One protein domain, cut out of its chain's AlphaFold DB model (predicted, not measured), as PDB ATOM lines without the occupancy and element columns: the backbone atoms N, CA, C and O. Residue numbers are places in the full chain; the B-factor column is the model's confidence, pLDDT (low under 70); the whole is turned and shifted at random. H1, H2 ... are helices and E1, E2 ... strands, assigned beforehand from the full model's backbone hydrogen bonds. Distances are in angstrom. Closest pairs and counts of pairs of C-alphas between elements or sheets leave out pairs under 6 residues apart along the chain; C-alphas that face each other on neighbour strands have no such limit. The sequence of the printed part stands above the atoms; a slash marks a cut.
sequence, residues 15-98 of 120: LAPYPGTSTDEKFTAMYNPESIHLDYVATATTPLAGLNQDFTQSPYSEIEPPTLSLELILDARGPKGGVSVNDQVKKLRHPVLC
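AT A GLANCE: This is residues 15 to 98 of the 120 residues of an uncharacterized protein of Serratia odorifera (UniProt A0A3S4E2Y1). With little regular structure, the domain is a long, thin two-stranded ribbon: E1 runs on into E2, a loop of residues 45 to 59 makes the far tip, and E3 and E4 return beside them. Helix H1 and the loops 15 to 35 and 71 to 84 gather toward the other end. The 84 printed residues, in order E1 E2 E3 E4 H1, are mixed, with 27 in named elements; the whole is extended, radius of gyration of the C-alphas 21.7 A, spans 72 by 30 by 16 A.

IN THESE COORDINATES: E1, residues 36 to 39, starts at C-alpha (41.545, -14.646, -19.566) and is 10.0 A long; E4 is 67 to 70, E2 42 to 44, E3 60 to 63. H1, 85 to 96, 16.4 A, ends at (39.285, -2.189, -30.827).

HOW THE PARTS SIT: E1 and E4 are antiparallel, with N 37 and O 69 at 2.9 A. The hairpin E2 and E3 has N 43 and O 62 at 3.4 A. H1 and E1 are apart. H1 has 7 of 8 O i to N i+4 pairs within hydrogen-bond range.

THE WHOLE: The C-alphas of Asn 52 and Gly 81, the farthest apart, are 72.3 A apart. The printed part has no cut. Links E2 to E3 and E4 to H1 are long. pLDDT is under 70 at residues 19 to 24, 43 to 62, 78 to 82 and 94 to 98.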
ATOM      1  N   LEU A  15      46.216 -10.049 -31.119       85.56
ATOM      2  CA  LEU A  15      44.919  -9.493 -31.479       85.56
ATOM      3  C   LEU A  15      44.976  -9.110 -32.954       85.56
ATOM      4  O   LEU A  15      45.780  -8.266 -33.362       85.56
ATOM      5  N   ALA A  16      44.156  -9.778 -33.755       82.69
ATOM      6  CA  ALA A  16      44.009  -9.481 -35.168       82.69
ATOM      7  C   ALA A  16      42.672  -8.765 -35.395       82.69
ATOM      8  O   ALA A  16      41.668  -9.170 -34.804       82.69
ATOM      9  N   PRO A  17      42.647  -7.726 -36.239       77.94
ATOM     10  CA  PRO A  17      41.398  -7.114 -36.657       77.94
ATOM     11  C   PRO A  17      40.572  -8.099 -37.495       77.94
ATOM     12  O   PRO A  17      41.106  -9.040 -38.093       77.94
ATOM     13  N   TYR A  18      39.257  -7.887 -37.532       72.50
ATOM     14  CA  TYR A  18      38.363  -8.711 -38.341       72.50
ATOM     15  C   TYR A  18      38.660  -8.506 -39.841       72.50
ATOM     16  O   TYR A  18      38.897  -7.365 -40.266       72.50
ATOM     17  N   PRO A  19      38.661  -9.575 -40.661       68.06
ATOM     18  CA  PRO A  19      38.902  -9.462 -42.097       68.06
ATOM     19  C   PRO A  19      37.864  -8.547 -42.764       68.06
ATOM     20  O   PRO A  19      36.662  -8.712 -42.567       68.06
ATOM     21  N   GLY A  20      38.330  -7.584 -43.565       64.44
ATOM     22  CA  GLY A  20      37.481  -6.575 -44.217       64.44
ATOM     23  C   GLY A  20      37.451  -5.207 -43.524       64.44
ATOM     24  O   GLY A  20      36.749  -4.310 -43.980       64.44
ATOM     25  N   THR A  21      38.222  -5.024 -42.451       62.34
ATOM     26  CA  THR A  21      38.506  -3.700 -41.877       62.34
ATOM     27  C   THR A  21      39.643  -3.005 -42.638       62.34
ATOM     28  O   THR A  21      40.414  -3.641 -43.352       62.34
ATOM     29  N   SER A  22      39.753  -1.679 -42.519       60.25
ATOM     30  CA  SER A  22      40.721  -0.857 -43.268       60.25
ATOM     31  C   SER A  22      42.190  -1.077 -42.879       60.25
ATOM     32  O   SER A  22      43.077  -0.490 -43.498       60.25
ATOM     33  N   THR A  23      42.465  -1.911 -41.873       63.44
ATOM     34  CA  THR A  23      43.821  -2.196 -41.397       63.44
ATOM     35  C   THR A  23      44.026  -3.669 -41.118       63.44
ATOM     36  O   THR A  23      43.323  -4.239 -40.294       63.44
ATOM     37  N   ASP A  24      45.090  -4.227 -41.689       68.06
ATOM     38  CA  ASP A  24      45.575  -5.580 -41.393       68.06
ATOM     39  C   ASP A  24      46.614  -5.606 -40.255       68.06
ATOM     40  O   ASP A  24      47.277  -6.623 -40.017       68.06
ATOM     41  N   GLU A  25      46.817  -4.482 -39.555       75.94
ATOM     42  CA  GLU A  25      47.849  -4.391 -38.524       75.94
ATOM     43  C   GLU A  25      47.446  -5.195 -37.280       75.94
ATOM     44  O   GLU A  25      46.467  -4.900 -36.597       75.94
ATOM     45  N   LYS A  26      48.230  -6.235 -36.987       82.00
ATOM     46  CA  LYS A  26      48.034  -7.111 -35.830       82.00
ATOM     47  C   LYS A  26      48.768  -6.550 -34.621       82.00
ATOM     48  O   LYS A  26      49.937  -6.166 -34.713       82.00
ATOM     49  N   PHE A  27      48.124  -6.591 -33.463       84.75
ATOM     50  CA  PHE A  27      48.767  -6.286 -32.194       84.75
ATOM     51  C   PHE A  27      49.293  -7.575 -31.562       84.75
ATOM     52  O   PHE A  27      48.558  -8.544 -31.408       84.75
ATOM     53  N   THR A  28      50.571  -7.598 -31.186       86.62
ATOM     54  CA  THR A  28      51.161  -8.706 -30.420       86.62
ATOM     55  C   THR A  28      51.530  -8.194 -29.039       86.62
ATOM     56  O   THR A  28      52.306  -7.245 -28.922       86.62
ATOM     57  N   ALA A  29      50.982  -8.821 -28.001       85.38
ATOM     58  CA  ALA A  29      51.195  -8.400 -26.628       85.38
ATOM     59  C   ALA A  29      52.652  -8.615 -26.199       85.38
ATOM     60  O   ALA A  29      53.278  -9.637 -26.496       85.38
ATOM     61  N   MET A  30      53.200  -7.643 -25.469       84.38
ATOM     62  CA  MET A  30      54.552  -7.747 -24.925       84.38
ATOM     63  C   MET A  30      54.608  -8.688 -23.721       84.38
ATOM     64  O   MET A  30      55.536  -9.489 -23.621       84.38
ATOM     65  N   TYR A  31      53.611  -8.642 -22.850       86.62
ATOM     66  CA  TYR A  31      53.409  -9.610 -21.780       86.62
ATOM     67  C   TYR A  31      52.074 -10.306 -22.024       86.62
ATOM     68  O   TYR A  31      51.123  -9.669 -22.473       86.62
ATOM     69  N   ASN A  32      52.021 -11.615 -21.787       87.44
ATOM     70  CA  ASN A  32      50.747 -12.317 -21.841       87.44
ATOM     71  C   ASN A  32      49.910 -11.918 -20.624       87.44
ATOM     72  O   ASN A  32      50.495 -11.707 -19.557       87.44
ATOM     73  N   PRO A  33      48.579 -11.828 -20.775       89.06
ATOM     74  CA  PRO A  33      47.710 -11.639 -19.626       89.06
ATOM     75  C   PRO A  33      47.897 -12.804 -18.648       89.06
ATOM     76  O   PRO A  33      48.140 -13.942 -19.065       89.06
ATOM     77  N   GLU A  34      47.792 -12.516 -17.355       89.69
ATOM     78  CA  GLU A  34      47.832 -13.547 -16.314       89.69
ATOM     79  C   GLU A  34      46.595 -14.451 -16.392       89.69
ATOM     80  O   GLU A  34      46.702 -15.674 -16.289       89.69
ATOM     81  N   SER A  35      45.432 -13.850 -16.648       85.38
ATOM     82  CA  SER A  35      44.149 -14.531 -16.777       85.38
ATOM     83  C   SER A  35      43.375 -14.063 -18.009       85.38
ATOM     84  O   SER A  35      43.556 -12.959 -18.524       85.38
ATOM     85  N   ILE A  36      42.501 -14.939 -18.500       87.69
ATOM     86  CA  ILE A  36      41.545 -14.646 -19.566       87.69
ATOM     87  C   ILE A  36      40.173 -15.061 -19.040       87.69
ATOM     88  O   ILE A  36      39.994 -16.219 -18.654       87.69
ATOM     89  N   HIS A  37      39.226 -14.126 -19.020       86.44
ATOM     90  CA  HIS A  37      37.863 -14.352 -18.544       86.44
ATOM     91  C   HIS A  37      36.892 -14.318 -19.722       86.44
ATOM     92  O   HIS A  37      36.980 -13.437 -20.576       86.44
ATOM     93  N   LEU A  38      35.995 -15.302 -19.783       85.81
ATOM     94  CA  LEU A  38      34.969 -15.400 -20.813       85.81
ATOM     95  C   LEU A  38      33.619 -15.585 -20.127       85.81
ATOM     96  O   LEU A  38      33.328 -16.661 -19.599       85.81
ATOM     97  N   ASP A  39      32.838 -14.513 -20.110       85.38
ATOM     98  CA  ASP A  39      31.578 -14.440 -19.382       85.38
ATOM     99  C   ASP A  39      30.414 -14.792 -20.310       85.38
ATOM    100  O   ASP A  39      30.272 -14.225 -21.395       85.38
ATOM    101  N   TYR A  40      29.583 -15.740 -19.874       81.50
ATOM    102  CA  TYR A  40      28.401 -16.202 -20.597       81.50
ATOM    103  C   TYR A  40      27.144 -15.839 -19.815       81.50
ATOM    104  O   TYR A  40      27.017 -16.197 -18.642       81.50
ATOM    105  N   VAL A  41      26.192 -15.190 -20.483       79.88
ATOM    106  CA  VAL A  41      24.893 -14.848 -19.901       79.88
ATOM    107  C   VAL A  41      23.794 -15.473 -20.752       79.88
ATOM    108  O   VAL A  41      23.692 -15.236 -21.954       79.88
ATOM    109  N   ALA A  42      22.969 -16.306 -20.119       71.25
ATOM    110  CA  ALA A  42      21.765 -16.858 -20.725       71.25
ATOM    111  C   ALA A  42      20.554 -16.201 -20.064       71.25
ATOM    112  O   ALA A  42      20.347 -16.350 -18.856       71.25
ATOM    113  N   THR A  43      19.755 -15.478 -20.845       66.75
ATOM    114  CA  THR A  43      18.516 -14.889 -20.344       66.75
ATOM    115  C   THR A  43      17.383 -15.887 -20.563       66.75
ATOM    116  O   THR A  43      17.092 -16.319 -21.678       66.75
ATOM    117  N   ALA A  44      16.749 -16.309 -19.471       59.59
ATOM    118  CA  ALA A  44      15.490 -17.037 -19.532       59.59
ATOM    119  C   ALA A  44      14.356 -16.014 -19.446       59.59
ATOM    120  O   ALA A  44      14.299 -15.234 -18.492       59.59
ATOM    121  N   THR A  45      13.453 -16.004 -20.424       60.06
ATOM    122  CA  THR A  45      12.278 -15.131 -20.347       60.06
ATOM    123  C   THR A  45      11.379 -15.582 -19.198       60.06
ATOM    124  O   THR A  45      11.265 -16.780 -18.912       60.06
ATOM    125  N   THR A  46      10.748 -14.611 -18.526       61.16
ATOM    126  CA  THR A  46       9.759 -14.859 -17.473       61.16
ATOM    127  C   THR A  46       8.780 -15.935 -17.915       61.16
ATOM    128  O   THR A  46       8.292 -15.888 -19.049       61.16
ATOM    129  N   PRO A  47       8.496 -16.911 -17.046       58.69
ATOM    130  CA  PRO A  47       7.725 -18.058 -17.453       58.69
ATOM    131  C   PRO A  47       6.325 -17.652 -17.896       58.69
ATOM    132  O   PRO A  47       5.667 -16.822 -17.266       58.69
ATOM    133  N   LEU A  48       5.868 -18.259 -18.988       59.06
ATOM    134  CA  LEU A  48       4.495 -18.114 -19.445       59.06
ATOM    135  C   LEU A  48       3.599 -18.834 -18.436       59.06
ATOM    136  O   LEU A  48       3.495 -20.058 -18.444       59.06
ATOM    137  N   ALA A  49       2.956 -18.076 -17.550       60.28
ATOM    138  CA  ALA A  49       1.855 -18.592 -16.751       60.28
ATOM    139  C   ALA A  49       0.625 -18.697 -17.664       60.28
ATOM    140  O   ALA A  49      -0.178 -17.770 -17.774       60.28
ATOM    141  N   GLY A  50       0.512 -19.807 -18.394       61.12
ATOM    142  CA  GLY A  50      -0.720 -20.118 -19.105       61.12
ATOM    143  C   GLY A  50      -1.860 -20.245 -18.094       61.12
ATOM    144  O   GLY A  50      -1.729 -20.989 -17.128       61.12
ATOM    145  N   LEU A  51      -2.989 -19.566 -18.327       64.19
ATOM    146  CA  LEU A  51      -4.180 -19.580 -17.452       64.19
ATOM    147  C   LEU A  51      -4.685 -20.992 -17.076       64.19
ATOM    148  O   LEU A  51      -5.414 -21.125 -16.102       64.19
ATOM    149  N   ASN A  52      -4.286 -22.026 -17.830       66.25
ATOM    150  CA  ASN A  52      -4.681 -23.427 -17.657       66.25
ATOM    151  C   ASN A  52      -3.491 -24.392 -17.431       66.25
ATOM    152  O   ASN A  52      -3.638 -25.588 -17.678       66.25
ATOM    153  N   GLN A  53      -2.300 -23.911 -17.058       63.06
ATOM    154  CA  GLN A  53      -1.117 -24.766 -16.875       63.06
ATOM    155  C   GLN A  53      -0.658 -24.793 -15.409       63.06
ATOM    156  O   GLN A  53      -0.302 -23.760 -14.852       63.06
ATOM    157  N   ASP A  54      -0.605 -25.992 -14.815       68.06
ATOM    158  CA  ASP A  54      -0.112 -26.239 -13.443       68.06
ATOM    159  C   ASP A  54       1.424 -26.292 -13.338       68.06
ATOM    160  O   ASP A  54       1.980 -26.516 -12.262       68.06
ATOM    161  N   PHE A  55       2.139 -26.111 -14.452       63.44
ATOM    162  CA  PHE A  55       3.597 -26.125 -14.480       63.44
ATOM    163  C   PHE A  55       4.150 -24.883 -15.175       63.44
ATOM    164  O   PHE A  55       3.651 -24.410 -16.192       63.44
ATOM    165  N   THR A  56       5.221 -24.362 -14.597       60.59
ATOM    166  CA  THR A  56       5.902 -23.152 -15.038       60.59
ATOM    167  C   THR A  56       6.900 -23.508 -16.144       60.59
ATOM    168  O   THR A  56       7.881 -24.203 -15.884       60.59
ATOM    169  N   GLN A  57       6.664 -23.052 -17.379       62.34
ATOM    170  CA  GLN A  57       7.631 -23.177 -18.476       62.34
ATOM    171  C   GLN A  57       8.373 -21.860 -18.693       62.34
ATOM    172  O   GLN A  57       7.750 -20.829 -18.942       62.34
ATOM    173  N   SER A  58       9.703 -21.914 -18.655       63.69
ATOM    174  CA  SER A  58      10.573 -20.812 -19.069       63.69
ATOM    175  C   SER A  58      11.033 -21.056 -20.507       63.69
ATOM    176  O   SER A  58      11.890 -21.918 -20.719       63.69
ATOM    177  N   PRO A  59      10.463 -20.365 -21.511       66.25
ATOM    178  CA  PRO A  59      10.955 -20.473 -22.875       66.25
ATOM    179  C   PRO A  59      12.374 -19.898 -22.960       66.25
ATOM    180  O   PRO A  59      12.689 -18.869 -22.358       66.25
ATOM    181  N   TYR A  60      13.233 -20.576 -23.717       63.88
ATOM    182  CA  TYR A  60      14.553 -20.065 -24.062       63.88
ATOM    183  C   TYR A  60      14.393 -18.896 -25.043       63.88
ATOM    184  O   TYR A  60      13.759 -19.067 -26.084       63.88
ATOM    185  N   SER A  61      14.934 -17.722 -24.705       65.88
ATOM    186  CA  SER A  61      14.795 -16.511 -25.524       65.88
ATOM    187  C   SER A  61      16.042 -16.182 -26.323       65.88
ATOM    188  O   SER A  61      15.934 -16.013 -27.531       65.88
ATOM    189  N   GLU A  62      17.213 -16.117 -25.687       65.50
ATOM    190  CA  GLU A  62      18.472 -15.803 -26.365       65.50
ATOM    191  C   GLU A  62      19.665 -16.038 -25.422       65.50
ATOM    192  O   GLU A  62      19.528 -15.949 -24.199       65.50
ATOM    193  N   ILE A  63      20.841 -16.334 -25.980       72.19
ATOM    194  CA  ILE A  63      22.115 -16.258 -25.249       72.19
ATOM    195  C   ILE A  63      22.799 -14.976 -25.705       72.19
ATOM    196  O   ILE A  63      23.005 -14.786 -26.904       72.19
ATOM    197  N   GLU A  64      23.151 -14.113 -24.753       76.19
ATOM    198  CA  GLU A  64      23.932 -12.913 -25.046       76.19
ATOM    199  C   GLU A  64      25.320 -13.316 -25.571       76.19
ATOM    200  O   GLU A  64      25.880 -14.330 -25.129       76.19
ATOM    201  N   PRO A  65      25.900 -12.555 -26.518       79.50
ATOM    202  CA  PRO A  65      27.244 -12.838 -26.995       79.50
ATOM    203  C   PRO A  65      28.225 -12.806 -25.813       79.50
ATOM    204  O   PRO A  65      28.167 -11.896 -24.983       79.50
ATOM    205  N   PRO A  66      29.131 -13.793 -25.710       80.94
ATOM    206  CA  PRO A  66      30.023 -13.879 -24.569       80.94
ATOM    207  C   PRO A  66      31.002 -12.707 -24.553       80.94
ATOM    208  O   PRO A  66      31.523 -12.296 -25.594       80.94
ATOM    209  N   THR A  67      31.292 -12.203 -23.357       83.06
ATOM    210  CA  THR A  67      32.242 -11.102 -23.174       83.06
ATOM    211  C   THR A  67      33.621 -11.658 -22.841       83.06
ATOM    212  O   THR A  67      33.780 -12.402 -21.878       83.06
ATOM    213  N   LEU A  68      34.627 -11.303 -23.646       83.38
ATOM    214  CA  LEU A  68      36.029 -11.641 -23.400       83.38
ATOM    215  C   LEU A  68      36.715 -10.489 -22.660       83.38
ATOM    216  O   LEU A  68      36.931  -9.422 -23.236       83.38
ATOM    217  N   SER A  69      37.120 -10.737 -21.418       85.81
ATOM    218  CA  SER A  69      37.827  -9.780 -20.566       85.81
ATOM    219  C   SER A  69      39.274 -10.226 -20.352       85.81
ATOM    220  O   SER A  69      39.545 -11.357 -19.937       85.81
ATOM    221  N   LEU A  70      40.225  -9.340 -20.653       88.19
ATOM    222  CA  LEU A  70      41.661  -9.575 -20.492       88.19
ATOM    223  C   LEU A  70      42.377  -8.287 -20.078       88.19
ATOM    224  O   LEU A  70      41.995  -7.195 -20.500       88.19
ATOM    225  N   GLU A  71      43.432  -8.422 -19.277       89.12
ATOM    226  CA  GLU A  71      44.251  -7.303 -18.806       89.12
ATOM    227  C   GLU A  71      45.650  -7.361 -19.436       89.12
ATOM    228  O   GLU A  71      46.338  -8.381 -19.374       89.12
ATOM    229  N   LEU A  72      46.073  -6.266 -20.075       87.69
ATOM    230  CA  LEU A  72      47.365  -6.167 -20.756       87.69
ATOM    231  C   LEU A  72      48.248  -5.120 -20.090       87.69
ATOM    232  O   LEU A  72      47.858  -3.966 -19.940       87.69
ATOM    233  N   ILE A  73      49.487  -5.504 -19.791       87.81
ATOM    234  CA  ILE A  73      50.517  -4.579 -19.317       87.81
ATOM    235  C   ILE A  73      51.301  -4.059 -20.521       87.81
ATOM    236  O   ILE A  73      51.901  -4.834 -21.275       87.81
ATOM    237  N   LEU A  74      51.317  -2.736 -20.685       86.62
ATOM    238  CA  LEU A  74      52.112  -2.039 -21.693       86.62
ATOM    239  C   LEU A  74      53.339  -1.420 -21.027       86.62
ATOM    240  O   LEU A  74      53.228  -0.734 -20.014       86.62
ATOM    241  N   ASP A  75      54.510  -1.635 -21.615       85.50
ATOM    242  CA  ASP A  75      55.773  -1.119 -21.095       85.50
ATOM    243  C   ASP A  75      56.678  -0.686 -22.252       85.50
ATOM    244  O   ASP A  75      56.725  -1.333 -23.299       85.50
ATOM    245  N   ALA A  76      57.412   0.409 -22.056       82.25
ATOM    246  CA  ALA A  76      58.409   0.915 -23.000       82.25
ATOM    247  C   ALA A  76      59.839   0.444 -22.674       82.25
ATOM    248  O   ALA A  76      60.739   0.597 -23.502       82.25
ATOM    249  N   ARG A  77      60.072  -0.098 -21.470       79.31
ATOM    250  CA  ARG A  77      61.406  -0.453 -20.951       79.31
ATOM    251  C   ARG A  77      61.747  -1.935 -21.041       79.31
ATOM    252  O   ARG A  77      62.833  -2.322 -20.618       79.31
ATOM    253  N   GLY A  78      60.845  -2.768 -21.549       68.50
ATOM    254  CA  GLY A  78      61.043  -4.210 -21.492       68.50
ATOM    255  C   GLY A  78      62.223  -4.725 -22.341       68.50
ATOM    256  O   GLY A  78      62.912  -3.963 -23.019       68.50
ATOM    257  N   PRO A  79      62.472  -6.046 -22.338       62.44
ATOM    258  CA  PRO A  79      63.783  -6.659 -22.609       62.44
ATOM    259  C   PRO A  79      64.398  -6.435 -23.997       62.44
ATOM    260  O   PRO A  79      65.569  -6.747 -24.193       62.44
ATOM    261  N   LYS A  80      63.636  -5.929 -24.970       63.44
ATOM    262  CA  LYS A  80      64.147  -5.596 -26.309       63.44
ATOM    263  C   LYS A  80      64.166  -4.098 -26.605       63.44
ATOM    264  O   LYS A  80      64.479  -3.758 -27.736       63.44
ATOM    265  N   GLY A  81      63.843  -3.248 -25.621       64.38
ATOM    266  CA  GLY A  81      63.833  -1.789 -25.726       64.38
ATOM    267  C   GLY A  81      63.168  -1.319 -27.012       64.38
ATOM    268  O   GLY A  81      63.850  -1.044 -27.993       64.38
ATOM    269  N   GLY A  82      61.841  -1.259 -27.055       69.06
ATOM    270  CA  GLY A  82      61.211  -0.946 -28.327       69.06
ATOM    271  C   GLY A  82      59.728  -0.693 -28.225       69.06
ATOM    272  O   GLY A  82      58.981  -1.563 -27.793       69.06
ATOM    273  N   VAL A  83      59.346   0.470 -28.753       74.69
ATOM    274  CA  VAL A  83      57.993   1.023 -28.891       74.69
ATOM    275  C   VAL A  83      57.498   1.747 -27.637       74.69
ATOM    276  O   VAL A  83      57.373   1.171 -26.558       74.69
ATOM    277  N   SER A  84      57.199   3.041 -27.797       85.31
ATOM    278  CA  SER A  84      56.614   3.855 -26.733       85.31
ATOM    279  C   SER A  84      55.237   3.311 -26.341       85.31
ATOM    280  O   SER A  84      54.519   2.764 -27.180       85.31
ATOM    281  N   VAL A  85      54.828   3.494 -25.082       85.94
ATOM    282  CA  VAL A  85      53.481   3.088 -24.637       85.94
ATOM    283  C   VAL A  85      52.400   3.740 -25.508       85.94
ATOM    284  O   VAL A  85      51.432   3.085 -25.876       85.94
ATOM    285  N   ASN A  86      52.603   4.990 -25.934       85.69
ATOM    286  CA  ASN A  86      51.674   5.688 -26.825       85.69
ATOM    287  C   ASN A  86      51.501   4.986 -28.175       85.69
ATOM    288  O   ASN A  86      50.381   4.887 -28.671       85.69
ATOM    289  N   ASP A  87      52.579   4.480 -28.766       84.69
ATOM    290  CA  ASP A  87      52.491   3.760 -30.037       84.69
ATOM    291  C   ASP A  87      51.834   2.385 -29.856       84.69
ATOM    292  O   ASP A  87      51.054   1.963 -30.709       84.69
ATOM    293  N   GLN A  88      52.061   1.717 -28.717       83.62
ATOM    294  CA  GLN A  88      51.353   0.478 -28.369       83.62
ATOM    295  C   GLN A  88      49.842   0.720 -28.205       83.62
ATOM    296  O   GLN A  88      49.034  -0.032 -28.748       83.62
ATOM    297  N   VAL A  89      49.448   1.811 -27.539       85.38
ATOM    298  CA  VAL A  89      48.035   2.202 -27.380       85.38
ATOM    299  C   VAL A  89      47.402   2.573 -28.721       85.38
ATOM    300  O   VAL A  89      46.269   2.176 -28.984       85.38
ATOM    301  N   LYS A  90      48.111   3.290 -29.603       83.50
ATOM    302  CA  LYS A  90      47.612   3.600 -30.956       83.50
ATOM    303  C   LYS A  90      47.295   2.329 -31.744       83.50
ATOM    304  O   LYS A  90      46.226   2.245 -32.344       83.50
ATOM    305  N   LYS A  91      48.177   1.326 -31.676       79.62
ATOM    306  CA  LYS A  91      47.970   0.018 -32.315       79.62
ATOM    307  C   LYS A  91      46.819  -0.784 -31.714       79.62
ATOM    308  O   LYS A  91      46.261  -1.606 -32.421       79.62
ATOM    309  N   LEU A  92      46.464  -0.564 -30.447       78.25
ATOM    310  CA  LEU A  92      45.295  -1.189 -29.812       78.25
ATOM    311  C   LEU A  92      43.987  -0.476 -30.152       78.25
ATOM    312  O   LEU A  92      42.967  -1.125 -30.350       78.25
ATOM    313  N   ARG A  93      44.002   0.856 -30.259       74.62
ATOM    314  CA  ARG A  93      42.798   1.632 -30.590       74.62
ATOM    315  C   ARG A  93      42.271   1.305 -31.985       74.62
ATOM    316  O   ARG A  93      41.063   1.259 -32.168       74.62
ATOM    317  N   HIS A  94      43.151   1.047 -32.946       62.66
ATOM    318  CA  HIS A  94      42.732   0.769 -34.318       62.66
ATOM    319  C   HIS A  94      41.880  -0.514 -34.482       62.66
ATOM    320  O   HIS A  94      40.829  -0.432 -35.113       62.66
ATOM    321  N   PRO A  95      42.260  -1.680 -33.922       59.75
ATOM    322  CA  PRO A  95      41.444  -2.893 -33.981       59.75
ATOM    323  C   PRO A  95      40.250  -2.883 -33.011       59.75
ATOM    324  O   PRO A  95      39.245  -3.526 -33.298       59.75
ATOM    325  N   VAL A  96      40.330  -2.173 -31.876       56.34
ATOM    326  CA  VAL A  96      39.285  -2.189 -30.827       56.34
ATOM    327  C   VAL A  96      38.126  -1.223 -31.123       56.34
ATOM    328  O   VAL A  96      37.018  -1.440 -30.650       56.34
ATOM    329  N   LEU A  97      38.328  -0.188 -31.946       49.75
ATOM    330  CA  LEU A  97      37.284   0.806 -32.254       49.75
ATOM    331  C   LEU A  97      36.366   0.429 -33.430       49.75
ATOM    332  O   LEU A  97      35.516   1.231 -33.812       49.75
ATOM    333  N   CYS A  98      36.495  -0.771 -34.003       46.31
ATOM    334  CA  CYS A  98      35.623  -1.201 -35.101       46.31
ATOM    335  C   CYS A  98      34.260  -1.756 -34.656       46.31
ATOM    336  O   CYS A  98      33.423  -1.981 -35.526       46.31
TER     337      CYS A  98